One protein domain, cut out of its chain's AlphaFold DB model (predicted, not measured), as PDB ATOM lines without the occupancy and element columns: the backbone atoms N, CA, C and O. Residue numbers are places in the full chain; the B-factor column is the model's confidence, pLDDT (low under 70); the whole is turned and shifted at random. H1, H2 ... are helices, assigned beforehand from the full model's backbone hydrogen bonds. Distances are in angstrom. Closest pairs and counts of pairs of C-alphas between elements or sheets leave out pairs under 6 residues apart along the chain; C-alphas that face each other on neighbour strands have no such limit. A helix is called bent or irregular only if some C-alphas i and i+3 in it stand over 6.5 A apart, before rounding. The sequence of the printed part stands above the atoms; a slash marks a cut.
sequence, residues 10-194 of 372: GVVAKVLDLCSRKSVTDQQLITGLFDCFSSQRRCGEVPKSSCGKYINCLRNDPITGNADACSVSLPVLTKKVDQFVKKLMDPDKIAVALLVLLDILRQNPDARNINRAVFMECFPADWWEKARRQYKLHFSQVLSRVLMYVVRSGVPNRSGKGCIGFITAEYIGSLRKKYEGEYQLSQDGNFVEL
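Overview. This is residues 10 to 194 of the 372 residues of an uncharacterized protein of Firmicutes bacterium CAG:94 (UniProt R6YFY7). A compact, rounded ball of helices is built round three helices that make its core: H6, the longest, packs on both H1 and H9, which run opposite ways close to each other. Other helices cover this core, mostly crossed: H2 and H3 pack on H1, H5 and H7 on H9, and H11 crosses H6, while H8 lies far out and touches no helix. The last stretch, residues 179 to 194, has no named element and folds back beside the link before H9. The printed part has 185 residues with eleven named helices, H1 to H11 in order along the chain, and no named strand; the class is all helix. The radius of gyration of the C-alphas is 15.4 A, and the C-alphas span 41 by 38 by 33 A.

Along the chain. H6, residues 91 to 107, runs 25.8 A from C-alpha 91 at (120.832, 111.570, 98.940) to C-alpha 107 at (137.182, 106.381, 79.714). It is only just irregular, with C-alphas 92 and 95 6.9 A apart. H9, residues 139 to 152, is 19.9 A long, and H5, residues 74 to 84, is 15.0 A. H1, residues 10 to 18, begins at C-alpha 10 at (121.147, 102.148, 79.656) and is 12.2 A long. H2, residues 26 to 35, is 14.0 A long. H3, residues 48 to 55, is only just irregular too, with C-alphas 49 and 52 6.9 A apart. H4 is residues 67 to 71, H7 residues 116 to 122, H8 residues 125 to 133 and H10 residues 157 to 160. H11, residues 169 to 178, is 14.1 A long and ends at C-alpha 178 at (137.587, 103.976, 97.172).

Arrangement. With residues 97 to 101 alone, H6 touches H1 at a shallow tilt of 26 degrees, opposite ways; the closest C-alphas, of Val 15 and Ala 97, are 6.2 A apart. H6 and H9 touch at a steep tilt of 44 degrees, the same way, closest at the C-alphas of Leu 98 and Phe 139, 5.9 A. H11 touches H6 about perpendicular, at 89 degrees, with the C-alphas of Val 96 and Arg 176 closest at 5.9 A. H1 is the hub, touching five helices. H3 touches it about perpendicular, at 74 degrees, closest at the C-alphas of Gly 10 and Ile 55, 4.4 A. H2 touches H1 at a steep tilt of 55 degrees, closest at the C-alphas of Asp 17 and Asp 26, 7.0 A. H10 only just touches H1, with 3 pairs of C-alphas within 8 A, and H11 and H1 only just touch, also with 3 pairs, and only at their ends. H1 and H9 are close but not clearly touching, with the C-alphas of Val 12 and Leu 147 8.0 A apart. H5 touches H9 at a steep tilt of 67 degrees, only just short of perpendicular, closest at the C-alphas of Thr 78 and Ser 144, 5.2 A. H7 touches H9, closest at the C-alphas of Cys 122 and Arg 145, 5.6 A. H4 touches residues 148 to 152 of H9, closest at the C-alphas of Cys 70 and Arg 152, 6.2 A. H7 and H8 meet only through their link. Every O i to N i+4 pair is within hydrogen-bond range in H1, H2, H4, H5, H7, H8, H9 and H11; H3 has 2 of 4, H6 has 11 of 13, and H10 is too short for such a pair.

Size, cuts and confidence. The C-alphas farthest apart, of Ala 67 and Gly 181, are 43.1 A apart. The printed part has no cut; the links from H2 to H3 and from H3 to H4 are long. Residues 192 to 193 pair antiparallel with residues 136 to 137 and with residues 184 to 185. The mean pLDDT of the printed part is 80.1, and 44 residues are under 70, among them residues 61 to 70 and 128 to 135.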
ATOM      1  N   GLY A  10     121.340 103.254  78.723       91.50
ATOM      2  CA  GLY A  10     121.147 102.148  79.656       91.50
ATOM      3  C   GLY A  10     122.242 102.076  80.710       91.50
ATOM      4  O   GLY A  10     121.931 101.864  81.875       91.50
ATOM      5  N   VAL A  11     123.493 102.359  80.337       91.12
ATOM      6  CA  VAL A  11     124.607 102.503  81.287       91.12
ATOM      7  C   VAL A  11     124.316 103.619  82.290       91.12
ATOM      8  O   VAL A  11     124.397 103.395  83.496       91.12
ATOM      9  N   VAL A  12     123.875 104.787  81.815       92.94
ATOM     10  CA  VAL A  12     123.480 105.900  82.693       92.94
ATOM     11  C   VAL A  12     122.296 105.501  83.577       92.94
ATOM     12  O   VAL A  12     122.342 105.684  84.792       92.94
ATOM     13  N   ALA A  13     121.255 104.901  82.998       94.06
ATOM     14  CA  ALA A  13     120.076 104.458  83.731       94.06
ATOM     15  C   ALA A  13     120.417 103.414  84.804       94.06
ATOM     16  O   ALA A  13     119.868 103.483  85.898       94.06
ATOM     17  N   LYS A  14     121.349 102.494  84.535       94.56
ATOM     18  CA  LYS A  14     121.793 101.470  85.486       94.56
ATOM     19  C   LYS A  14     122.531 102.062  86.681       94.56
ATOM     20  O   LYS A  14     122.277 101.652  87.811       94.56
ATOM     21  N   VAL A  15     123.401 103.046  86.451       94.12
ATOM     22  CA  VAL A  15     124.064 103.781  87.540       94.12
ATOM     23  C   VAL A  15     123.020 104.475  88.418       94.12
ATOM     24  O   VAL A  15     123.064 104.364  89.641       94.12
ATOM     25  N   LEU A  16     122.047 105.150  87.801       95.31
ATOM     26  CA  LEU A  16     120.989 105.850  88.530       95.31
ATOM     27  C   LEU A  16     120.043 104.900  89.271       95.31
ATOM     28  O   LEU A  16     119.612 105.224  90.371       95.31
ATOM     29  N   ASP A  17     119.755 103.729  88.706       95.31
ATOM     30  CA  ASP A  17     118.948 102.669  89.318       95.31
ATOM     31  C   ASP A  17     119.564 102.196  90.638       95.31
ATOM     32  O   ASP A  17     118.928 102.256  91.692       95.31
ATOM     33  N   LEU A  18     120.857 101.867  90.624       94.19
ATOM     34  CA  LEU A  18     121.598 101.431  91.814       94.19
ATOM     35  C   LEU A  18     121.753 102.535  92.880       94.19
ATOM     36  O   LEU A  18     121.894 102.249  94.081       94.19
ATOM     37  N   CYS A  19     121.711 103.794  92.447       93.38
ATOM     38  CA  CYS A  19     121.795 104.980  93.297       93.38
ATOM     39  C   CYS A  19     120.426 105.571  93.677       93.38
ATOM     40  O   CYS A  19     120.358 106.562  94.409       93.38
ATOM     41  N   SER A  20     119.330 104.964  93.220       93.94
ATOM     42  CA  SER A  20     117.977 105.397  93.551       93.94
ATOM     43  C   SER A  20     117.562 104.960  94.960       93.94
ATOM     44  O   SER A  20     118.158 104.068  95.577       93.94
ATOM     45  N   ARG A  21     116.529 105.613  95.507       92.38
ATOM     46  CA  ARG A  21     115.910 105.180  96.769       92.38
ATOM     47  C   ARG A  21     115.281 103.805  96.569       92.38
ATOM     48  O   ARG A  21     114.630 103.576  95.559       92.38
ATOM     49  N   LYS A  22     115.339 102.939  97.586       89.19
ATOM     50  CA  LYS A  22     114.767 101.575  97.534       89.19
ATOM     51  C   LYS A  22     113.287 101.507  97.118       89.19
ATOM     52  O   LYS A  22     112.839 100.469  96.654       89.19
ATOM     53  N   SER A  23     112.520 102.580  97.327       91.75
ATOM     54  CA  SER A  23     111.102 102.668  96.957       91.75
ATOM     55  C   SER A  23     110.856 103.023  95.486       91.75
ATOM     56  O   SER A  23     109.706 103.010  95.052       91.75
ATOM     57  N   VAL A  24     111.889 103.430  94.744       92.69
ATOM     58  CA  VAL A  24     111.778 103.834  93.341       92.69
ATOM     59  C   VAL A  24     111.778 102.591  92.466       92.69
ATOM     60  O   VAL A  24     112.610 101.706  92.610       92.69
ATOM     61  N   THR A  25     110.818 102.532  91.553       93.56
ATOM     62  CA  THR A  25     110.716 101.464  90.553       93.56
ATOM     63  C   THR A  25     111.457 101.838  89.270       93.56
ATOM     64  O   THR A  25     111.508 103.020  88.915       93.56
ATOM     65  N   ASP A  26     111.904 100.842  88.496       92.75
ATOM     66  CA  ASP A  26     112.464 101.040  87.149       92.75
ATOM     67  C   ASP A  26     111.556 101.925  86.285       92.75
ATOM     68  O   ASP A  26     112.026 102.766  85.522       92.75
ATOM     69  N   GLN A  27     110.234 101.756  86.411       91.94
ATOM     70  CA  GLN A  27     109.264 102.545  85.660       91.94
ATOM     71  C   GLN A  27     109.329 104.028  86.021       91.94
ATOM     72  O   GLN A  27     109.341 104.869  85.123       91.94
ATOM     73  N   GLN A  28     109.390 104.359  87.313       92.69
ATOM     74  CA  GLN A  28     109.501 105.746  87.765       92.69
ATOM     75  C   GLN A  28     110.818 106.374  87.314       92.69
ATOM     76  O   GLN A  28     110.811 107.507  86.836       92.69
ATOM     77  N   LEU A  29     111.926 105.636  87.413       93.69
ATOM     78  CA  LEU A  29     113.232 106.121  86.980       93.69
ATOM     79  C   LEU A  29     113.268 106.385  85.471       93.69
ATOM     80  O   LEU A  29     113.608 107.488  85.047       93.69
ATOM     81  N   ILE A  30     112.884 105.398  84.657       91.69
ATOM     82  CA  ILE A  30     112.913 105.529  83.196       91.69
ATOM     83  C   ILE A  30     111.934 106.605  82.714       91.69
ATOM     84  O   ILE A  30     112.285 107.402  81.846       91.69
ATOM     85  N   THR A  31     110.739 106.693  83.308       89.12
ATOM     86  CA  THR A  31     109.784 107.767  82.983       89.12
ATOM     87  C   THR A  31     110.357 109.137  83.348       89.12
ATOM     88  O   THR A  31     110.295 110.051  82.532       89.12
ATOM     89  N   GLY A  32     111.001 109.273  84.512       91.06
ATOM     90  CA  GLY A  32     111.648 110.523  84.918       91.06
ATOM     91  C   GLY A  32     112.792 110.947  83.988       91.06
ATOM     92  O   GLY A  32     112.932 112.133  83.683       91.06
ATOM     93  N   LEU A  33     113.576 109.989  83.481       91.50
ATOM     94  CA  LEU A  33     114.604 110.244  82.467       91.50
ATOM     95  C   LEU A  33     113.999 110.706  81.136       91.50
ATOM     96  O   LEU A  33     114.535 111.615  80.508       91.50
ATOM     97  N   PHE A  34     112.876 110.129  80.715       87.75
ATOM     98  CA  PHE A  34     112.202 110.518  79.472       87.75
ATOM     99  C   PHE A  34     111.516 111.887  79.594       87.75
ATOM    100  O   PHE A  34     111.619 112.721  78.692       87.75
ATOM    101  N   ASP A  35     110.899 112.179  80.740       87.56
ATOM    102  CA  ASP A  35     110.259 113.470  81.019       87.56
ATOM    103  C   ASP A  35     111.259 114.643  81.008       87.56
ATOM    104  O   ASP A  35     110.891 115.791  80.721       87.56
ATOM    105  N   CYS A  36     112.554 114.365  81.215       89.56
ATOM    106  CA  CYS A  36     113.614 115.352  81.024       89.56
ATOM    107  C   CYS A  36     113.659 115.908  79.588       89.56
ATOM    108  O   CYS A  36     113.974 117.084  79.391       89.56
ATOM    109  N   PHE A  37     113.254 115.123  78.592       84.19
ATOM    110  CA  PHE A  37     113.309 115.500  77.180       84.19
ATOM    111  C   PHE A  37     111.960 115.913  76.587       84.19
ATOM    112  O   PHE A  37     111.931 116.587  75.563       84.19
ATOM    113  N   SER A  38     110.840 115.599  77.242       74.38
ATOM    114  CA  SER A  38     109.511 115.900  76.694       74.38
ATOM    115  C   SER A  38     109.139 117.388  76.787       74.38
ATOM    116  O   SER A  38     109.154 117.974  77.873       74.38
ATOM    117  N   SER A  39     108.781 118.028  75.669       61.03
ATOM    118  CA  SER A  39     108.314 119.428  75.618       61.03
ATOM    119  C   SER A  39     106.912 119.606  76.223       61.03
ATOM    120  O   SER A  39     106.596 120.668  76.763       61.03
ATOM    121  N   GLN A  40     106.099 118.545  76.216       52.53
ATOM    122  CA  GLN A  40     104.762 118.483  76.804       52.53
ATOM    123  C   GLN A  40     104.745 117.454  77.940       52.53
ATOM    124  O   GLN A  40     105.361 116.396  77.845       52.53
ATOM    125  N   ARG A  41     104.088 117.763  79.063       46.28
ATOM    126  CA  ARG A  41     104.009 116.840  80.207       46.28
ATOM    127  C   ARG A  41     103.498 115.466  79.749       46.28
ATOM    128  O   ARG A  41     102.397 115.387  79.216       46.28
ATOM    129  N   ARG A  42     104.268 114.429  80.104       48.69
ATOM    130  CA  ARG A  42     104.069 112.991  79.878       48.69
ATOM    131  C   ARG A  42     104.453 112.523  78.475       48.69
ATOM    132  O   ARG A  42     103.605 112.395  77.596       48.69
ATOM    133  N   CYS A  43     105.702 112.070  78.331       51.78
ATOM    134  CA  CYS A  43     105.859 110.809  77.608       51.78
ATOM    135  C   CYS A  43     104.899 109.823  78.291       51.78
ATOM    136  O   CYS A  43     104.952 109.683  79.513       51.78
ATOM    137  N   GLY A  44     103.958 109.227  77.552       56.31
ATOM    138  CA  GLY A  44     103.065 108.212  78.118       56.31
ATOM    139  C   GLY A  44     103.883 107.206  78.929       56.31
ATOM    140  O   GLY A  44     105.005 106.890  78.527       56.31
ATOM    141  N   GLU A  45     103.365 106.784  80.089       63.97
ATOM    142  CA  GLU A  45     104.111 105.938  81.025       63.97
ATOM    143  C   GLU A  45     104.837 104.823  80.276       63.97
ATOM    144  O   GLU A  45     104.221 104.035  79.552       63.97
ATOM    145  N   VAL A  46     106.161 104.763  80.438       75.31
ATOM    146  CA  VAL A  46     106.940 103.718  79.783       75.31
ATOM    147  C   VAL A  46     106.442 102.380  80.332       75.31
ATOM    148  O   VAL A  46     106.389 102.213  81.553       75.31
ATOM    149  N   PRO A  47     106.052 101.412  79.482       79.12
ATOM    150  CA  PRO A  47     105.514 100.154  79.978       79.12
ATOM    151  C   PRO A  47     106.514  99.466  80.911       79.12
ATOM    152  O   PRO A  47     107.689  99.325  80.555       79.12
ATOM    153  N   LYS A  48     106.056  98.975  82.074       81.50
ATOM    154  CA  LYS A  48     106.903  98.258  83.053       81.50
ATOM    155  C   LYS A  48     107.762  97.171  82.400       81.50
ATOM    156  O   LYS A  48     108.960  97.090  82.650       81.50
ATOM    157  N   SER A  49     107.178  96.411  81.471       82.94
ATOM    158  CA  SER A  49     107.843  95.340  80.706       82.94
ATOM    159  C   SER A  49     109.014  95.803  79.824       82.94
ATOM    160  O   SER A  49     109.789  94.981  79.327       82.94
ATOM    161  N   SER A  50     109.142  97.111  79.590       85.06
ATOM    162  CA  SER A  50     110.195  97.722  78.777       85.06
ATOM    163  C   SER A  50     111.293  98.381  79.607       85.06
ATOM    164  O   SER A  50     112.406  98.501  79.106       85.06
ATOM    165  N   CYS A  51     111.018  98.766  80.856       88.38
ATOM    166  CA  CYS A  51     111.940  99.545  81.691       88.38
ATOM    167  C   CYS A  51     113.242  98.783  81.967       88.38
ATOM    168  O   CYS A  51     114.320  99.259  81.611       88.38
ATOM    169  N   GLY A  52     113.139  97.530  82.418       89.31
ATOM    170  CA  GLY A  52     114.307  96.663  82.592       89.31
ATOM    171  C   GLY A  52     115.075  96.400  81.287       89.31
ATOM    172  O   GLY A  52     116.283  96.179  81.315       89.31
ATOM    173  N   LYS A  53     114.429  96.475  80.113       90.94
ATOM    174  CA  LYS A  53     115.132  96.344  78.821       90.94
ATOM    175  C   LYS A  53     115.969  97.582  78.491       90.94
ATOM    176  O   LYS A  53     116.977  97.440  77.804       90.94
ATOM    177  N   TYR A  54     115.567  98.769  78.949       89.62
ATOM    178  CA  TYR A  54     116.366  99.987  78.801       89.62
ATOM    179  C   TYR A  54     117.579  99.967  79.727       89.62
ATOM    180  O   TYR A  54     118.694 100.141  79.240       89.62
ATOM    181  N   ILE A  55     117.358  99.672  81.014       92.56
ATOM    182  CA  ILE A  55     118.405  99.596  82.046       92.56
ATOM    183  C   ILE A  55     119.473  98.558  81.678       92.56
ATOM    184  O   ILE A  55     120.658  98.804  81.850       92.56
ATOM    185  N   ASN A  56     119.073  97.418  81.110       92.19
ATOM    186  CA  ASN A  56     120.002  96.346  80.737       92.19
ATOM    187  C   ASN A  56     120.541  96.453  79.296       92.19
ATOM    188  O   ASN A  56     121.025  95.462  78.749       92.19
ATOM    189  N   CYS A  57     120.428  97.614  78.640       90.94
ATOM    190  CA  CYS A  57     120.938  97.830  77.277       90.94
ATOM    191  C   CYS A  57     120.383  96.839  76.224       90.94
ATOM    192  O   CYS A  57     121.034  96.526  75.229       90.94
ATOM    193  N   LEU A  58     119.166  96.317  76.412       90.62
ATOM    194  CA  LEU A  58     118.543  95.327  75.513       90.62
ATOM    195  C   LEU A  58     117.629  95.968  74.460       90.62
ATOM    196  O   LEU A  58     117.288  95.351  73.440       90.62
ATOM    197  N   ARG A  59     117.236  97.221  74.684       86.69
ATOM    198  CA  ARG A  59     116.343  97.989  73.819       86.69
ATOM    199  C   ARG A  59     117.007  99.297  73.416       86.69
ATOM    200  O   ARG A  59     117.494 100.011  74.283       86.69
ATOM    201  N   ASN A  60     117.008  99.596  72.118       81.25
ATOM    202  CA  ASN A  60     117.453 100.900  71.629       81.25
ATOM    203  C   ASN A  60     116.509 102.002  72.117       81.25
ATOM    204  O   ASN A  60     115.314 101.766  72.308       81.25
ATOM    205  N   ASP A  61     117.088 103.170  72.362       68.56
ATOM    206  CA  ASP A  61     116.398 104.332  72.904       68.56
ATOM    207  C   ASP A  61     115.393 104.882  71.867       68.56
ATOM    208  O   ASP A  61     115.756 105.026  70.699       68.56
ATOM    209  N   PRO A  62     114.126 105.160  72.223       56.34
ATOM    210  CA  PRO A  62     113.207 105.882  71.344       56.34
ATOM    211  C   PRO A  62     113.540 107.378  71.222       56.34
ATOM    212  O   PRO A  62     112.976 108.044  70.358       56.34
ATOM    213  N   ILE A  63     114.407 107.922  72.088       60.19
ATOM    214  CA  ILE A  63     114.721 109.357  72.136       60.19
ATOM    215  C   ILE A  63     115.827 109.735  71.138       60.19
ATOM    216  O   ILE A  63     115.803 110.834  70.580       60.19
ATOM    217  N   THR A  64     116.773 108.830  70.863       51.91
ATOM    218  CA  THR A  64     117.860 109.062  69.899       51.91
ATOM    219  C   THR A  64     117.291 109.310  68.501       51.91
ATOM    220  O   THR A  64     116.733 108.402  67.889       51.91
ATOM    221  N   GLY A  65     117.417 110.545  68.007       48.59
ATOM    222  CA  GLY A  65     116.874 110.975  66.711       48.59
ATOM    223  C   GLY A  65     115.499 111.657  66.763       48.59
ATOM    224  O   GLY A  65     114.994 112.060  65.718       48.59
ATOM    225  N   ASN A  66     114.896 111.837  67.944       61.69
ATOM    226  CA  ASN A  66     113.693 112.654  68.087       61.69
ATOM    227  C   ASN A  66     114.064 114.150  68.046       61.69
ATOM    228  O   ASN A  66     114.779 114.640  68.922       61.69
ATOM    229  N   ALA A  67     113.558 114.875  67.044       61.56
ATOM    230  CA  ALA A  67     113.808 116.307  66.861       61.56
ATOM    231  C   ALA A  67     113.467 117.134  68.115       61.56
ATOM    232  O   ALA A  67     114.224 118.036  68.479       61.56
ATOM    233  N   ASP A  68     112.399 116.770  68.832       64.25
ATOM    234  CA  ASP A  68     111.980 117.461  70.052       64.25
ATOM    235  C   ASP A  68     112.991 117.267  71.184       64.25
ATOM    236  O   ASP A  68     113.378 118.229  71.847       64.25
ATOM    237  N   ALA A  69     113.486 116.043  71.371       65.00
ATOM    238  CA  ALA A  69     114.485 115.744  72.392       65.00
ATOM    239  C   ALA A  69     115.833 116.415  72.092       65.00
ATOM    240  O   ALA A  69     116.505 116.904  73.002       65.00
ATOM    241  N   CYS A  70     116.197 116.506  70.811       67.81
ATOM    242  CA  CYS A  70     117.384 117.223  70.361       67.81
ATOM    243  C   CYS A  70     117.267 118.745  70.555       67.81
ATOM    244  O   CYS A  70     118.293 119.404  70.722       67.81
ATOM    245  N   SER A  71     116.053 119.304  70.599       76.19
ATOM    246  CA  SER A  71     115.811 120.749  70.750       76.19
ATOM    247  C   SER A  71     115.909 121.275  72.191       76.19
ATOM    248  O   SER A  71     116.006 122.486  72.403       76.19
ATOM    249  N   VAL A  72     115.911 120.394  73.200       83.94
ATOM    250  CA  VAL A  72     115.962 120.810  74.610       83.94
ATOM    251  C   VAL A  72     117.315 121.448  74.929       83.94
ATOM    252  O   VAL A  72     118.370 120.849  74.726       83.94
ATOM    253  N   SER A  73     117.294 122.669  75.469       88.88
ATOM    254  CA  SER A  73     118.512 123.368  75.885       88.88
ATOM    255  C   SER A  73     119.057 122.834  77.216       88.88
ATOM    256  O   SER A  73     118.303 122.434  78.106       88.88
ATOM    257  N   LEU A  74     120.381 122.886  77.396       89.81
ATOM    258  CA  LEU A  74     121.057 122.416  78.610       89.81
ATOM    259  C   LEU A  74     120.518 123.044  79.920       89.81
ATOM    260  O   LEU A  74     120.331 122.303  80.890       89.81
ATOM    261  N   PRO A  75     120.214 124.359  80.000       92.06
ATOM    262  CA  PRO A  75     119.623 124.941  81.209       92.06
ATOM    263  C   PRO A  75     118.231 124.381  81.533       92.06
ATOM    264  O   PRO A  75     117.910 124.159  82.700       92.06
ATOM    265  N   VAL A  76     117.407 124.124  80.510       91.81
ATOM    266  CA  VAL A  76     116.078 123.515  80.683       91.81
ATOM    267  C   VAL A  76     116.223 122.066  81.134       91.81
ATOM    268  O   VAL A  76     115.566 121.655  82.090       91.81
ATOM    269  N   LEU A  77     117.124 121.315  80.498       91.88
ATOM    270  CA  LEU A  77     117.399 119.928  80.856       91.88
ATOM    271  C   LEU A  77     117.891 119.809  82.302       91.88
ATOM    272  O   LEU A  77     117.397 118.973  83.047       91.88
ATOM    273  N   THR A  78     118.785 120.698  82.736       93.44
ATOM    274  CA  THR A  78     119.293 120.733  84.119       93.44
ATOM    275  C   THR A  78     118.164 120.924  85.136       93.44
ATOM    276  O   THR A  78     118.061 120.152  86.088       93.44
ATOM    277  N   LYS A  79     117.250 121.879  84.901       93.00
ATOM    278  CA  LYS A  79     116.071 122.087  85.764       93.00
ATOM    279  C   LYS A  79     115.165 120.857  85.815       93.00
ATOM    280  O   LYS A  79     114.621 120.522  86.866       93.00
ATOM    281  N   LYS A  80     114.991 120.176  84.684       92.62
ATOM    282  CA  LYS A  80     114.180 118.960  84.613       92.62
ATOM    283  C   LYS A  80     114.841 117.770  85.304       92.62
ATOM    284  O   LYS A  80     114.139 117.007  85.959       92.62
ATOM    285  N   VAL A  81     116.167 117.649  85.243       94.12
ATOM    286  CA  VAL A  81     116.917 116.647  86.014       94.12
ATOM    287  C   VAL A  81     116.684 116.840  87.513       94.12
ATOM    288  O   VAL A  81     116.367 115.869  88.204       94.12
ATOM    289  N   ASP A  82     116.740 118.079  88.013       91.81
ATOM    290  CA  ASP A  82     116.392 118.383  89.410       91.81
ATOM    291  C   ASP A  82     114.939 118.009  89.743       91.81
ATOM    292  O   ASP A  82     114.646 117.490  90.823       91.81
ATOM    293  N   GLN A  83     114.014 118.260  88.815       91.44
ATOM    294  CA  GLN A  83     112.590 118.019  89.017       91.44
ATOM    295  C   GLN A  83     112.217 116.530  89.019       91.44
ATOM    296  O   GLN A  83     111.417 116.123  89.867       91.44
ATOM    297  N   PHE A  84     112.747 115.752  88.074       92.12
ATOM    298  CA  PHE A  84     112.268 114.402  87.764       92.12
ATOM    299  C   PHE A  84     113.219 113.289  88.189       92.12
ATOM    300  O   PHE A  84     112.747 112.210  88.524       92.12
ATOM    301  N   VAL A  85     114.533 113.530  88.201       93.19
ATOM    302  CA  VAL A  85     115.526 112.470  88.446       93.19
ATOM    303  C   VAL A  85     116.131 112.600  89.834       93.19
ATOM    304  O   VAL A  85     116.080 111.655  90.615       93.19
ATOM    305  N   LYS A  86     116.641 113.782  90.197       91.31
ATOM    306  CA  LYS A  86     117.335 113.993  91.477       91.31
ATOM    307  C   LYS A  86     116.469 113.634  92.689       91.31
ATOM    308  O   LYS A  86     116.969 113.055  93.646       91.31
ATOM    309  N   LYS A  87     115.159 113.903  92.638       90.25
ATOM    310  CA  LYS A  87     114.212 113.556  93.718       90.25
ATOM    311  C   LYS A  87     114.044 112.051  93.942       90.25
ATOM    312  O   LYS A  87     113.621 111.651  95.023       90.25
ATOM    313  N   LEU A  88     114.351 111.236  92.933       93.56
ATOM    314  CA  LEU A  88     114.305 109.776  93.006       93.56
ATOM    315  C   LEU A  88     115.590 109.194  93.614       93.56
ATOM    316  O   LEU A  88     115.611 108.034  94.025       93.56
ATOM    317  N   MET A  89     116.663 109.985  93.665       92.50
ATOM    318  CA  MET A  89     117.962 109.526  94.133       92.50
ATOM    319  C   MET A  89     118.001 109.427  95.654       92.50
ATOM    320  O   MET A  89     117.351 110.193  96.380       92.50
ATOM    321  N   ASP A  90     118.758 108.445  96.128       88.75
ATOM    322  CA  ASP A  90     119.170 108.367  97.519       88.75
ATOM    323  C   ASP A  90     120.196 109.489  97.769       88.75
ATOM    324  O   ASP A  90     121.223 109.507  97.081       88.75
ATOM    325  N   PRO A  91     119.930 110.448  98.683       84.00
ATOM    326  CA  PRO A  91     120.832 111.570  98.940       84.00
ATOM    327  C   PRO A  91     122.280 111.134  99.187       84.00
ATOM    328  O   PRO A  91     123.198 111.729  98.623       84.00
ATOM    329  N   ASP A  92     122.478 110.033  99.915       81.69
ATOM    330  CA  ASP A  92     123.806 109.525 100.277       81.69
ATOM    331  C   ASP A  92     124.558 108.924  99.081       81.69
ATOM    332  O   ASP A  92     125.781 108.757  99.112       81.69
ATOM    333  N   LYS A  93     123.835 108.597  98.006       86.31
ATOM    334  CA  LYS A  93     124.383 107.984  96.792       86.31
ATOM    335  C   LYS A  93     124.490 108.945  95.616       86.31
ATOM    336  O   LYS A  93     125.085 108.571  94.608       86.31
ATOM    337  N   ILE A  94     123.985 110.178  95.726       87.50
ATOM    338  CA  ILE A  94     124.123 111.201  94.671       87.50
ATOM    339  C   ILE A  94     125.599 111.436  94.340       87.50
ATOM    340  O   ILE A  94     125.969 111.504  93.167       87.50
ATOM    341  N   ALA A  95     126.449 111.519  95.366       82.06
ATOM    342  CA  ALA A  95     127.879 111.716  95.177       82.06
ATOM    343  C   ALA A  95     128.544 110.543  94.454       82.06
ATOM    344  O   ALA A  95     129.308 110.745  93.516       82.06
ATOM    345  N   VAL A  96     128.185 109.316  94.826       84.31
ATOM    346  CA  VAL A  96     128.723 108.111  94.186       84.31
ATOM    347  C   VAL A  96     128.244 108.009  92.738       84.31
ATOM    348  O   VAL A  96     129.051 107.759  91.851       84.31
ATOM    349  N   ALA A  97     126.962 108.283  92.468       88.81
ATOM    350  CA  ALA A  97     126.429 108.333  91.108       88.81
ATOM    351  C   ALA A  97     127.203 109.333  90.241       88.81
ATOM    352  O   ALA A  97     127.571 109.020  89.111       88.81
ATOM    353  N   LEU A  98     127.484 110.520  90.779       86.38
ATOM    354  CA  LEU A  98     128.281 111.525  90.093       86.38
ATOM    355  C   LEU A  98     129.698 111.021  89.785       86.38
ATOM    356  O   LEU A  98     130.146 111.149  88.648       86.38
ATOM    357  N   LEU A  99     130.390 110.446  90.771       79.44
ATOM    358  CA  LEU A  99     131.752 109.930  90.605       79.44
ATOM    359  C   LEU A  99     131.817 108.832  89.540       79.44
ATOM    360  O   LEU A  99     132.696 108.867  88.685       79.44
ATOM    361  N   VAL A 100     130.846 107.918  89.535       83.06
ATOM    362  CA  VAL A 100     130.733 106.857  88.523       83.06
ATOM    363  C   VAL A 100     130.532 107.450  87.127       83.06
ATOM    364  O   VAL A 100     131.170 107.022  86.173       83.06
ATOM    365  N   LEU A 101     129.666 108.458  86.986       85.69
ATOM    366  CA  LEU A 101     129.443 109.112  85.695       85.69
ATOM    367  C   LEU A 101     130.698 109.841  85.198       85.69
ATOM    368  O   LEU A 101     130.977 109.810  84.001       85.69
ATOM    369  N   LEU A 102     131.458 110.477  86.092       78.56
ATOM    370  CA  LEU A 102     132.732 111.120  85.752       78.56
ATOM    371  C   LEU A 102     133.795 110.102  85.336       78.56
ATOM    372  O   LEU A 102     134.533 110.358  84.388       78.56
ATOM    373  N   ASP A 103     133.862 108.965  86.024       76.56
ATOM    374  CA  ASP A 103     134.758 107.862  85.686       76.56
ATOM    375  C   ASP A 103     134.451 107.307  84.287       76.56
ATOM    376  O   ASP A 103     135.317 107.311  83.411       76.56
ATOM    377  N   ILE A 104     133.178 106.993  84.015       77.38
ATOM    378  CA  ILE A 104     132.727 106.575  82.681       77.38
ATOM    379  C   ILE A 104     133.097 107.639  81.642       77.38
ATOM    380  O   ILE A 104     133.715 107.324  80.627       77.38
ATOM    381  N   LEU A 105     132.766 108.913  81.878       75.94
ATOM    382  CA  LEU A 105     133.051 109.992  80.930       75.94
ATOM    383  C   LEU A 105     134.538 110.121  80.579       75.94
ATOM    384  O   LEU A 105     134.843 110.510  79.458       75.94
ATOM    385  N   ARG A 106     135.453 109.810  81.501       68.06
ATOM    386  CA  ARG A 106     136.903 109.878  81.260       68.06
ATOM    387  C   ARG A 106     137.430 108.725  80.421       68.06
ATOM    388  O   ARG A 106     138.347 108.944  79.646       68.06
ATOM    389  N   GLN A 107     136.835 107.544  80.540       66.06
ATOM    390  CA  GLN A 107     137.182 106.381  79.714       66.06
ATOM    391  C   GLN A 107     136.635 106.505  78.279       66.06
ATOM    392  O   GLN A 107     137.010 105.752  77.383       66.06
ATOM    393  N   ASN A 108     135.708 107.440  78.049       62.06
ATOM    394  CA  ASN A 108     134.963 107.537  76.799       62.06
ATOM    395  C   ASN A 108     135.743 108.158  75.614       62.06
ATOM    396  O   ASN A 108     135.645 107.582  74.537       62.06
ATOM    397  N   PRO A 109     136.533 109.247  75.721       58.03
ATOM    398  CA  PRO A 109     137.267 109.847  74.592       58.03
ATOM    399  C   PRO A 109     138.074 108.867  73.717       58.03
ATOM    400  O   PRO A 109     138.203 109.090  72.506       58.03
ATOM    401  N   ASP A 110     138.543 107.768  74.310       53.44
ATOM    402  CA  ASP A 110     139.327 106.714  73.658       53.44
ATOM    403  C   ASP A 110     138.472 105.561  73.092       53.44
ATOM    404  O   ASP A 110     138.967 104.685  72.377       53.44
ATOM    405  N   ALA A 111     137.160 105.560  73.338       59.66
ATOM    406  CA  ALA A 111     136.253 104.544  72.828       59.66
ATOM    407  C   ALA A 111     135.998 104.717  71.318       59.66
ATOM    408  O   ALA A 111     135.591 105.771  70.826       59.66
ATOM    409  N   ARG A 112     136.163 103.617  70.570       57.19
ATOM    410  CA  ARG A 112     136.073 103.579  69.094       57.19
ATOM    411  C   ARG A 112     134.729 104.039  68.512       57.19
ATOM    412  O   ARG A 112     134.671 104.381  67.339       57.19
ATOM    413  N   ASN A 113     133.664 104.047  69.314       64.31
ATOM    414  CA  ASN A 113     132.284 104.267  68.865       64.31
ATOM    415  C   ASN A 113     131.695 105.617  69.312       64.31
ATOM    416  O   ASN A 113     130.474 105.771  69.363       64.31
ATOM    417  N   ILE A 114     132.537 106.593  69.665       73.56
ATOM    418  CA  ILE A 114     132.080 107.920  70.093       73.56
ATOM    419  C   ILE A 114     131.842 108.852  68.916       73.56
ATOM    420  O   ILE A 114     132.689 109.030  68.041       73.56
ATOM    421  N   ASN A 115     130.715 109.557  68.975       78.62
ATOM    422  CA  ASN A 115     130.491 110.734  68.154       78.62
ATOM    423  C   ASN A 115     131.249 111.929  68.754       78.62
ATOM    424  O   ASN A 115     130.716 112.669  69.585       78.62
ATOM    425  N   ARG A 116     132.517 112.090  68.353       78.81
ATOM    426  CA  ARG A 116     133.425 113.107  68.912       78.81
ATOM    427  C   ARG A 116     132.882 114.529  68.774       78.81
ATOM    428  O   ARG A 116     133.050 115.316  69.696       78.81
ATOM    429  N   ALA A 117     132.204 114.848  67.673       82.75
ATOM    430  CA  ALA A 117     131.635 116.179  67.461       82.75
ATOM    431  C   ALA A 117     130.578 116.513  68.527       82.75
ATOM    432  O   ALA A 117     130.687 117.528  69.213       82.75
ATOM    433  N   VAL A 118     129.613 115.611  68.738       84.94
ATOM    434  CA  VAL A 118     128.570 115.784  69.764       84.94
ATOM    435  C   VAL A 118     129.159 115.727  71.174       84.94
ATOM    436  O   VAL A 118     128.714 116.453  72.062       84.94
ATOM    437  N   PHE A 119     130.175 114.887  71.393       83.19
ATOM    438  CA  PHE A 119     130.880 114.827  72.670       83.19
ATOM    439  C   PHE A 119     131.520 116.175  73.018       83.19
ATOM    440  O   PHE A 119     131.280 116.688  74.105       83.19
ATOM    441  N   MET A 120     132.261 116.786  72.089       82.38
ATOM    442  CA  MET A 120     132.908 118.087  72.305       82.38
ATOM    443  C   MET A 120     131.899 119.236  72.449       82.38
ATOM    444  O   MET A 120     132.170 120.197  73.162       82.38
ATOM    445  N   GLU A 121     130.718 119.135  71.831       85.62
ATOM    446  CA  GLU A 121     129.614 120.082  72.050       85.62
ATOM    447  C   GLU A 121     129.035 119.960  73.472       85.62
ATOM    448  O   GLU A 121     128.805 120.957  74.161       85.62
ATOM    449  N   CYS A 122     128.811 118.729  73.939       85.56
ATOM    450  CA  CYS A 122     128.242 118.466  75.262       85.56
ATOM    451  C   CYS A 122     129.257 118.678  76.394       85.56
ATOM    452  O   CYS A 122     128.862 119.037  77.508       85.56
ATOM    453  N   PHE A 123     130.544 118.487  76.109       83.25
ATOM    454  CA  PHE A 123     131.661 118.578  77.045       83.25
ATOM    455  C   PHE A 123     132.816 119.390  76.433       83.25
ATOM    456  O   PHE A 123     133.858 118.828  76.084       83.25
ATOM    457  N   PRO A 124     132.648 120.715  76.279       80.12
ATOM    458  CA  PRO A 124     133.693 121.563  75.719       80.12
ATOM    459  C   PRO A 124     134.926 121.603  76.633       80.12
ATOM    460  O   PRO A 124     134.832 121.359  77.839       80.12
ATOM    461  N   ALA A 125     136.093 121.910  76.058       69.50
ATOM    462  CA  ALA A 125     137.378 121.878  76.765       69.50
ATOM    463  C   ALA A 125     137.386 122.762  78.021       69.50
ATOM    464  O   ALA A 125     137.850 122.333  79.073       69.50
ATOM    465  N   ASP A 126     136.782 123.950  77.951       70.38
ATOM    466  CA  ASP A 126     136.668 124.856  79.093       70.38
ATOM    467  C   ASP A 126     135.805 124.260  80.214       70.38
ATOM    468  O   ASP A 126     136.068 124.493  81.391       70.38
ATOM    469  N   TRP A 127     134.780 123.473  79.869       75.69
ATOM    470  CA  TRP A 127     133.983 122.749  80.848       75.69
ATOM    471  C   TRP A 127     134.781 121.615  81.472       75.69
ATOM    472  O   TRP A 127     134.676 121.430  82.674       75.69
ATOM    473  N   TRP A 128     135.595 120.887  80.703       65.25
ATOM    474  CA  TRP A 128     136.484 119.861  81.251       65.25
ATOM    475  C   TRP A 128     137.539 120.448  82.183       65.25
ATOM    476  O   TRP A 128     137.733 119.926  83.277       65.25
ATOM    477  N   GLU A 129     138.182 121.546  81.794       59.22
ATOM    478  CA  GLU A 129     139.119 122.274  82.649       59.22
ATOM    479  C   GLU A 129     138.432 122.784  83.912       59.22
ATOM    480  O   GLU A 129     138.942 122.594  85.015       59.22
ATOM    481  N   LYS A 130     137.235 123.368  83.774       63.06
ATOM    482  CA  LYS A 130     136.426 123.783  84.919       63.06
ATOM    483  C   LYS A 130     136.031 122.588  85.769       63.06
ATOM    484  O   LYS A 130     136.221 122.669  86.958       63.06
ATOM    485  N   ALA A 131     135.550 121.478  85.230       62.84
ATOM    486  CA  ALA A 131     135.154 120.307  86.013       62.84
ATOM    487  C   ALA A 131     136.349 119.631  86.705       62.84
ATOM    488  O   ALA A 131     136.185 119.062  87.779       62.84
ATOM    489  N   ARG A 132     137.550 119.721  86.113       54.09
ATOM    490  CA  ARG A 132     138.814 119.283  86.725       54.09
ATOM    491  C   ARG A 132     139.258 120.203  87.868       54.09
ATOM    492  O   ARG A 132     139.767 119.694  88.854       54.09
ATOM    493  N   ARG A 133     139.042 121.518  87.748       50.31
ATOM    494  CA  ARG A 133     139.455 122.547  88.730       50.31
ATOM    495  C   ARG A 133     138.350 122.957  89.715       50.31
ATOM    496  O   ARG A 133     138.596 123.629  90.711       50.31
ATOM    497  N   GLN A 134     137.092 122.629  89.429       54.75
ATOM    498  CA  GLN A 134     135.933 122.995  90.235       54.75
ATOM    499  C   GLN A 134     135.747 121.951  91.317       54.75
ATOM    500  O   GLN A 134     135.187 120.879  91.117       54.75
ATOM    501  N   TYR A 135     136.121 122.357  92.520       62.19
ATOM    502  CA  TYR A 135     135.924 121.611  93.755       62.19
ATOM    503  C   TYR A 135     134.465 121.389  94.131       62.19
ATOM    504  O   TYR A 135     134.236 120.845  95.198       62.19
ATOM    505  N   LYS A 136     133.497 121.884  93.350       71.81
ATOM    506  CA  LYS A 136     132.059 121.756  93.593       71.81
ATOM    507  C   LYS A 136     131.387 121.355  92.292       71.81
ATOM    508  O   LYS A 136     131.278 122.165  91.374       71.81
ATOM    509  N   LEU A 137     130.920 120.118  92.224       78.50
ATOM    510  CA  LEU A 137     130.223 119.605  91.054       78.50
ATOM    511  C   LEU A 137     128.744 119.415  91.369       78.50
ATOM    512  O   LEU A 137     128.369 118.749  92.334       78.50
ATOM    513  N   HIS A 138     127.890 119.989  90.529       85.31
ATOM    514  CA  HIS A 138     126.451 119.804  90.633       85.31
ATOM    515  C   HIS A 138     126.027 118.550  89.875       85.31
ATOM    516  O   HIS A 138     126.161 118.482  88.650       85.31
ATOM    517  N   PHE A 139     125.432 117.594  90.593       88.12
ATOM    518  CA  PHE A 139     124.905 116.356  90.012       88.12
ATOM    519  C   PHE A 139     124.041 116.618  88.772       88.12
ATOM    520  O   PHE A 139     124.276 116.040  87.715       88.12
ATOM    521  N   SER A 140     123.102 117.560  88.869       91.62
ATOM    522  CA  SER A 140     122.160 117.862  87.789       91.62
ATOM    523  C   SER A 140     122.816 118.495  86.564       91.62
ATOM    524  O   SER A 140     122.326 118.291  85.460       91.62
ATOM    525  N   GLN A 141     123.924 119.228  86.736       89.75
ATOM    526  CA  GLN A 141     124.678 119.819  85.624       89.75
ATOM    527  C   GLN A 141     125.506 118.771  84.879       89.75
ATOM    528  O   GLN A 141     125.597 118.807  83.654       89.75
ATOM    529  N   VAL A 142     126.117 117.835  85.611       89.12
ATOM    530  CA  VAL A 142     126.884 116.745  84.996       89.12
ATOM    531  C   VAL A 142     125.936 115.767  84.315       89.12
ATOM    532  O   VAL A 142     126.112 115.455  83.136       89.12
ATOM    533  N   LEU A 143     124.878 115.348  85.013       93.25
ATOM    534  CA  LEU A 143     123.902 114.419  84.463       93.25
ATOM    535  C   LEU A 143     123.171 115.009  83.251       93.25
ATOM    536  O   LEU A 143     122.966 114.290  82.282       93.25
ATOM    537  N   SER A 144     122.818 116.298  83.235       93.56
ATOM    538  CA  SER A 144     122.167 116.895  82.061       93.56
ATOM    539  C   SER A 144     123.064 116.882  80.818       93.56
ATOM    540  O   SER A 144     122.580 116.571  79.732       93.56
ATOM    541  N   ARG A 145     124.375 117.124  80.954       92.19
ATOM    542  CA  ARG A 145     125.329 116.990  79.834       92.19
ATOM    543  C   ARG A 145     125.461 115.549  79.356       92.19
ATOM    544  O   ARG A 145     125.411 115.307  78.152       92.19
ATOM    545  N   VAL A 146     125.558 114.598  80.286       91.44
ATOM    546  CA  VAL A 146     125.565 113.158  79.980       91.44
ATOM    547  C   VAL A 146     124.307 112.750  79.224       91.44
ATOM    548  O   VAL A 146     124.398 112.125  78.172       91.44
ATOM    549  N   LEU A 147     123.137 113.141  79.729       91.25
ATOM    550  CA  LEU A 147     121.849 112.831  79.124       91.25
ATOM    551  C   LEU A 147     121.726 113.446  77.723       91.25
ATOM    552  O   LEU A 147     121.295 112.778  76.787       91.25
ATOM    553  N   MET A 148     122.158 114.694  77.550       89.69
ATOM    554  CA  MET A 148     122.175 115.347  76.243       89.69
ATOM    555  C   MET A 148     123.095 114.625  75.252       89.69
ATOM    556  O   MET A 148     122.698 114.413  74.108       89.69
ATOM    557  N   TYR A 149     124.278 114.184  75.691       88.31
ATOM    558  CA  TYR A 149     125.185 113.402  74.854       88.31
ATOM    559  C   TYR A 149     124.579 112.054  74.447       88.31
ATOM    560  O   TYR A 149     124.564 111.736  73.258       88.31
ATOM    561  N   VAL A 150     124.047 111.257  75.383       87.94
ATOM    562  CA  VAL A 150     123.504 109.926  75.034       87.94
ATOM    563  C   VAL A 150     122.314 110.021  74.078       87.94
ATOM    564  O   VAL A 150     122.147 109.140  73.242       87.94
ATOM    565  N   VAL A 151     121.546 111.113  74.130       85.88
ATOM    566  CA  VAL A 151     120.438 111.367  73.200       85.88
ATOM    567  C   VAL A 151     120.919 111.861  71.833       85.88
ATOM    568  O   VAL A 151     120.439 111.382  70.805       85.88
ATOM    569  N   ARG A 152     121.861 112.812  71.792       85.06
ATOM    570  CA  ARG A 152     122.300 113.464  70.542       85.06
ATOM    571  C   ARG A 152     123.380 112.699  69.782       85.06
ATOM    572  O   ARG A 152     123.512 112.875  68.577       85.06
ATOM    573  N   SER A 153     124.165 111.869  70.466       82.38
ATOM    574  CA  SER A 153     125.320 111.181  69.870       82.38
ATOM    575  C   SER A 153     124.930 110.171  68.791       82.38
ATOM    576  O   SER A 153     125.762 109.837  67.947       82.38
ATOM    577  N   GLY A 154     123.682 109.688  68.817       78.38
ATOM    578  CA  GLY A 154     123.204 108.613  67.949       78.38
ATOM    579  C   GLY A 154     123.767 107.238  68.322       78.38
ATOM    580  O   GLY A 154     123.570 106.284  67.574       78.38
ATOM    581  N   VAL A 155     124.459 107.115  69.464       81.06
ATOM    582  CA  VAL A 155     125.004 105.839  69.943       81.06
ATOM    583  C   VAL A 155     123.845 104.928  70.372       81.06
ATOM    584  O   VAL A 155     123.099 105.278  71.290       81.06
ATOM    585  N   PRO A 156     123.676 103.740  69.760       84.06
ATOM    586  CA  PRO A 156     122.605 102.828  70.141       84.06
ATOM    587  C   PRO A 156     122.741 102.382  71.597       84.06
ATOM    588  O   PRO A 156     123.827 102.018  72.044       84.06
ATOM    589  N   ASN A 157     121.629 102.300  72.333       87.00
ATOM    590  CA  ASN A 157     121.660 101.818  73.719       87.00
ATOM    591  C   ASN A 157     122.298 100.419  73.845       87.00
ATOM    592  O   ASN A 157     123.029 100.131  74.792       87.00
ATOM    593  N   ARG A 158     122.075  99.557  72.843       88.81
ATOM    594  CA  ARG A 158     122.656  98.208  72.776       88.81
ATOM    595  C   ARG A 158     124.183  98.172  72.752       88.81
ATOM    596  O   ARG A 158     124.738  97.125  73.075       88.81
ATOM    597  N   SER A 159     124.856  99.280  72.445       85.81
ATOM    598  CA  SER A 159     126.318  99.384  72.531       85.81
ATOM    599  C   SER A 159     126.841  99.128  73.947       85.81
ATOM    600  O   SER A 159     127.953  98.641  74.103       85.81
ATOM    601  N   GLY A 160     126.030  99.375  74.983       86.12
ATOM    602  CA  GLY A 160     126.395  99.088  76.370       86.12
ATOM    603  C   GLY A 160     126.195  97.632  76.802       86.12
ATOM    604  O   GLY A 160     126.515  97.303  77.938       86.12
ATOM    605  N   LYS A 161     125.652  96.743  75.953       88.06
ATOM    606  CA  LYS A 161     125.295  95.365  76.350       88.06
ATOM    607  C   LYS A 161     126.498  94.550  76.842       88.06
ATOM    608  O   LYS A 161     126.322  93.732  77.736       88.06
ATOM    609  N   GLY A 162     127.681  94.771  76.265       85.06
ATOM    610  CA  GLY A 162     128.910  94.093  76.691       85.06
ATOM    611  C   GLY A 162     129.331  94.495  78.103       85.06
ATOM    612  O   GLY A 162     129.637  93.640  78.918       85.06
ATOM    613  N   CYS A 163     129.227  95.785  78.432       84.06
ATOM    614  CA  CYS A 163     129.751  96.315  79.686       84.06
ATOM    615  C   CYS A 163     128.712  96.480  80.813       84.06
ATOM    616  O   CYS A 163     129.075  96.718  81.963       84.06
ATOM    617  N   ILE A 164     127.408  96.365  80.526       88.38
ATOM    618  CA  ILE A 164     126.349  96.640  81.516       88.38
ATOM    619  C   ILE A 164     126.399  95.701  82.728       88.38
ATOM    620  O   ILE A 164     125.978  96.080  83.818       88.38
ATOM    621  N   GLY A 165     126.938  94.490  82.543       86.19
ATOM    622  CA  GLY A 165     127.112  93.500  83.604       86.19
ATOM    623  C   GLY A 165     128.133  93.904  84.670       86.19
ATOM    624  O   GLY A 165     128.026  93.426  85.794       86.19
ATOM    625  N   PHE A 166     129.069  94.809  84.360       85.62
ATOM    626  CA  PHE A 166     130.060  95.299  85.326       85.62
ATOM    627  C   PHE A 166     129.493  96.362  86.270       85.62
ATOM    628  O   PHE A 166     130.009  96.554  87.368       85.62
ATOM    629  N   ILE A 167     128.402  97.031  85.886       87.69
ATOM    630  CA  ILE A 167     127.759  98.060  86.708       87.69
ATOM    631  C   ILE A 167     126.819  97.376  87.705       87.69
ATOM    632  O   ILE A 167     125.605  97.266  87.501       87.69
ATOM    633  N   THR A 168     127.407  96.877  88.789       88.56
ATOM    634  CA  THR A 168     126.721  96.146  89.862       88.56
ATOM    635  C   THR A 168     126.632  96.970  91.147       88.56
ATOM    636  O   THR A 168     127.294  97.995  91.310       88.56
ATOM    637  N   ALA A 169     125.824  96.511  92.107       87.31
ATOM    638  CA  ALA A 169     125.807  97.103  93.446       87.31
ATOM    639  C   ALA A 169     127.184  97.014  94.134       87.31
ATOM    640  O   ALA A 169     127.550  97.918  94.883       87.31
ATOM    641  N   GLU A 170     127.948  95.955  93.851       84.50
ATOM    642  CA  GLU A 170     129.314  95.774  94.339       84.50
ATOM    643  C   GLU A 170     130.271  96.798  93.721       84.50
ATOM    644  O   GLU A 170     131.025  97.422  94.457       84.50
ATOM    645  N   TYR A 171     130.169  97.062  92.414       82.62
ATOM    646  CA  TYR A 171     130.941  98.108  91.734       82.62
ATOM    647  C   TYR A 171     130.667  99.509  92.306       82.62
ATOM    648  O   TYR A 171     131.582 100.272  92.609       82.62
ATOM    649  N   ILE A 172     129.393  99.847  92.530       82.94
ATOM    650  CA  ILE A 172     129.018 101.112  93.185       82.94
ATOM    651  C   ILE A 172     129.556 101.162  94.624       82.94
ATOM    652  O   ILE A 172     130.034 102.203  95.079       82.94
ATOM    653  N   GLY A 173     129.495 100.039  95.345       79.62
ATOM    654  CA  GLY A 173     130.016  99.911  96.705       79.62
ATOM    655  C   GLY A 173     131.536 100.061  96.786       79.62
ATOM    656  O   GLY A 173     132.026 100.758  97.675       79.62
ATOM    657  N   SER A 174     132.279  99.467  95.851       76.50
ATOM    658  CA  SER A 174     133.740  99.550  95.799       76.50
ATOM    659  C   SER A 174     134.202 100.969  95.483       76.50
ATOM    660  O   SER A 174     135.101 101.466  96.155       76.50
ATOM    661  N   LEU A 175     133.533 101.672  94.562       73.62
ATOM    662  CA  LEU A 175     133.814 103.084  94.294       73.62
ATOM    663  C   LEU A 175     133.492 103.965  95.498       73.62
ATOM    664  O   LEU A 175     134.303 104.811  95.865       73.62
ATOM    665  N   ARG A 176     132.354 103.747  96.169       76.12
ATOM    666  CA  ARG A 176     132.031 104.476  97.405       76.12
ATOM    667  C   ARG A 176     133.140 104.326  98.449       76.12
ATOM    668  O   ARG A 176     133.513 105.319  99.061       76.12
ATOM    669  N   LYS A 177     133.654 103.107  98.628       74.38
ATOM    670  CA  LYS A 177     134.758 102.816  99.549       74.38
ATOM    671  C   LYS A 177     136.078 103.437  99.075       74.38
ATOM    672  O   LYS A 177     136.801 103.999  99.885       74.38
ATOM    673  N   LYS A 178     136.377 103.383  97.771       69.94
ATOM    674  CA  LYS A 178     137.587 103.976  97.172       69.94
ATOM    675  C   LYS A 178     137.675 105.483  97.427       69.94
ATOM    676  O   LYS A 178     138.755 105.982  97.708       69.94
ATOM    677  N   TYR A 179     136.551 106.193  97.336       66.81
ATOM    678  CA  TYR A 179     136.485 107.642  97.557       66.81
ATOM    679  C   TYR A 179     136.014 108.017  98.969       66.81
ATOM    680  O   TYR A 179     135.564 109.143  99.197       66.81
ATOM    681  N   GLU A 180     136.067 107.092  99.927       69.19
ATOM    682  CA  GLU A 180     135.687 107.389 101.303       69.19
ATOM    683  C   GLU A 180     136.605 108.476 101.881       69.19
ATOM    684  O   GLU A 180     137.825 108.386 101.818       69.19
ATOM    685  N   GLY A 181     136.011 109.557 102.393       66.06
ATOM    686  CA  GLY A 181     136.756 110.729 102.869       66.06
ATOM    687  C   GLY A 181     137.207 111.709 101.775       66.06
ATOM    688  O   GLY A 181     137.542 112.843 102.111       66.06
ATOM    689  N   GLU A 182     137.121 111.330 100.497       65.06
ATOM    690  CA  GLU A 182     137.567 112.139  99.349       65.06
ATOM    691  C   GLU A 182     136.482 113.068  98.791       65.06
ATOM    692  O   GLU A 182     136.737 113.963  97.988       65.06
ATOM    693  N   TYR A 183     135.235 112.907  99.214       71.75
ATOM    694  CA  TYR A 183     134.168 113.814  98.817       71.75
ATOM    695  C   TYR A 183     133.324 114.235 100.009       71.75
ATOM    696  O   TYR A 183     133.198 113.523 101.007       71.75
ATOM    697  N   GLN A 184     132.717 115.409  99.894       72.44
ATOM    698  CA  GLN A 184     131.738 115.903 100.849       72.44
ATOM    699  C   GLN A 184     130.490 116.309 100.087       72.44
ATOM    700  O   GLN A 184     130.545 117.137  99.183       72.44
ATOM    701  N   LEU A 185     129.348 115.729 100.441       72.50
ATOM    702  CA  LEU A 185     128.084 116.245  99.946       72.50
ATOM    703  C   LEU A 185     127.759 117.530 100.708       72.50
ATOM    704  O   LEU A 185     127.882 117.588 101.932       72.50
ATOM    705  N   SER A 186     127.347 118.563  99.985       74.44
ATOM    706  CA  SER A 186     126.873 119.796 100.593       74.44
ATOM    707  C   SER A 186     125.660 119.551 101.488       74.44
ATOM    708  O   SER A 186     124.871 118.635 101.255       74.44
ATOM    709  N   GLN A 187     125.472 120.398 102.504       67.81
ATOM    710  CA  GLN A 187     124.345 120.269 103.440       67.81
ATOM    711  C   GLN A 187     122.975 120.333 102.746       67.81
ATOM    712  O   GLN A 187     122.014 119.727 103.207       67.81
ATOM    713  N   ASP A 188     122.888 121.045 101.622       66.75
ATOM    714  CA  ASP A 188     121.689 121.149 100.789       66.75
ATOM    715  C   ASP A 188     121.579 120.032  99.727       66.75
ATOM    716  O   ASP A 188     120.636 120.022  98.934       66.75
ATOM    717  N   GLY A 189     122.536 119.095  99.682       66.06
ATOM    718  CA  GLY A 189     122.577 117.976  98.735       66.06
ATOM    719  C   GLY A 189     122.749 118.395  97.271       66.06
ATOM    720  O   GLY A 189     122.448 117.621  96.355       66.06
ATOM    721  N   ASN A 190     123.158 119.641  97.020       65.31
ATOM    722  CA  ASN A 190     123.180 120.240  95.689       65.31
ATOM    723  C   ASN A 190     124.518 120.134  94.970       65.31
ATOM    724  O   ASN A 190     124.520 120.129  93.734       65.31
ATOM    725  N   PHE A 191     125.626 120.050  95.698       73.00
ATOM    726  CA  PHE A 191     126.945 119.882  95.112       73.00
ATOM    727  C   PHE A 191     127.765 118.862  95.893       73.00
ATOM    728  O   PHE A 191     127.668 118.735  97.110       73.00
ATOM    729  N   VAL A 192     128.577 118.127  95.150       72.88
ATOM    730  CA  VAL A 192     129.595 117.242  95.693       72.88
ATOM    731  C   VAL A 192     130.878 118.044  95.683       72.88
ATOM    732  O   VAL A 192     131.338 118.462  94.617       72.88
ATOM    733  N   GLU A 193     131.413 118.315  96.867       72.25
ATOM    734  CA  GLU A 193     132.766 118.818  96.985       72.25
ATOM    735  C   GLU A 193     133.766 117.678  96.864       72.25
ATOM    736  O   GLU A 193     133.533 116.596  97.397       72.25
ATOM    737  N   LEU A 194     134.881 117.945  96.190       69.00
ATOM    738  CA  LEU A 194     136.031 117.048  96.092       69.00
ATOM    739  C   LEU A 194     137.223 117.737  96.776       69.00
ATOM    740  O   LEU A 194     138.022 118.385  96.094       69.00
TER     741      LEU A 194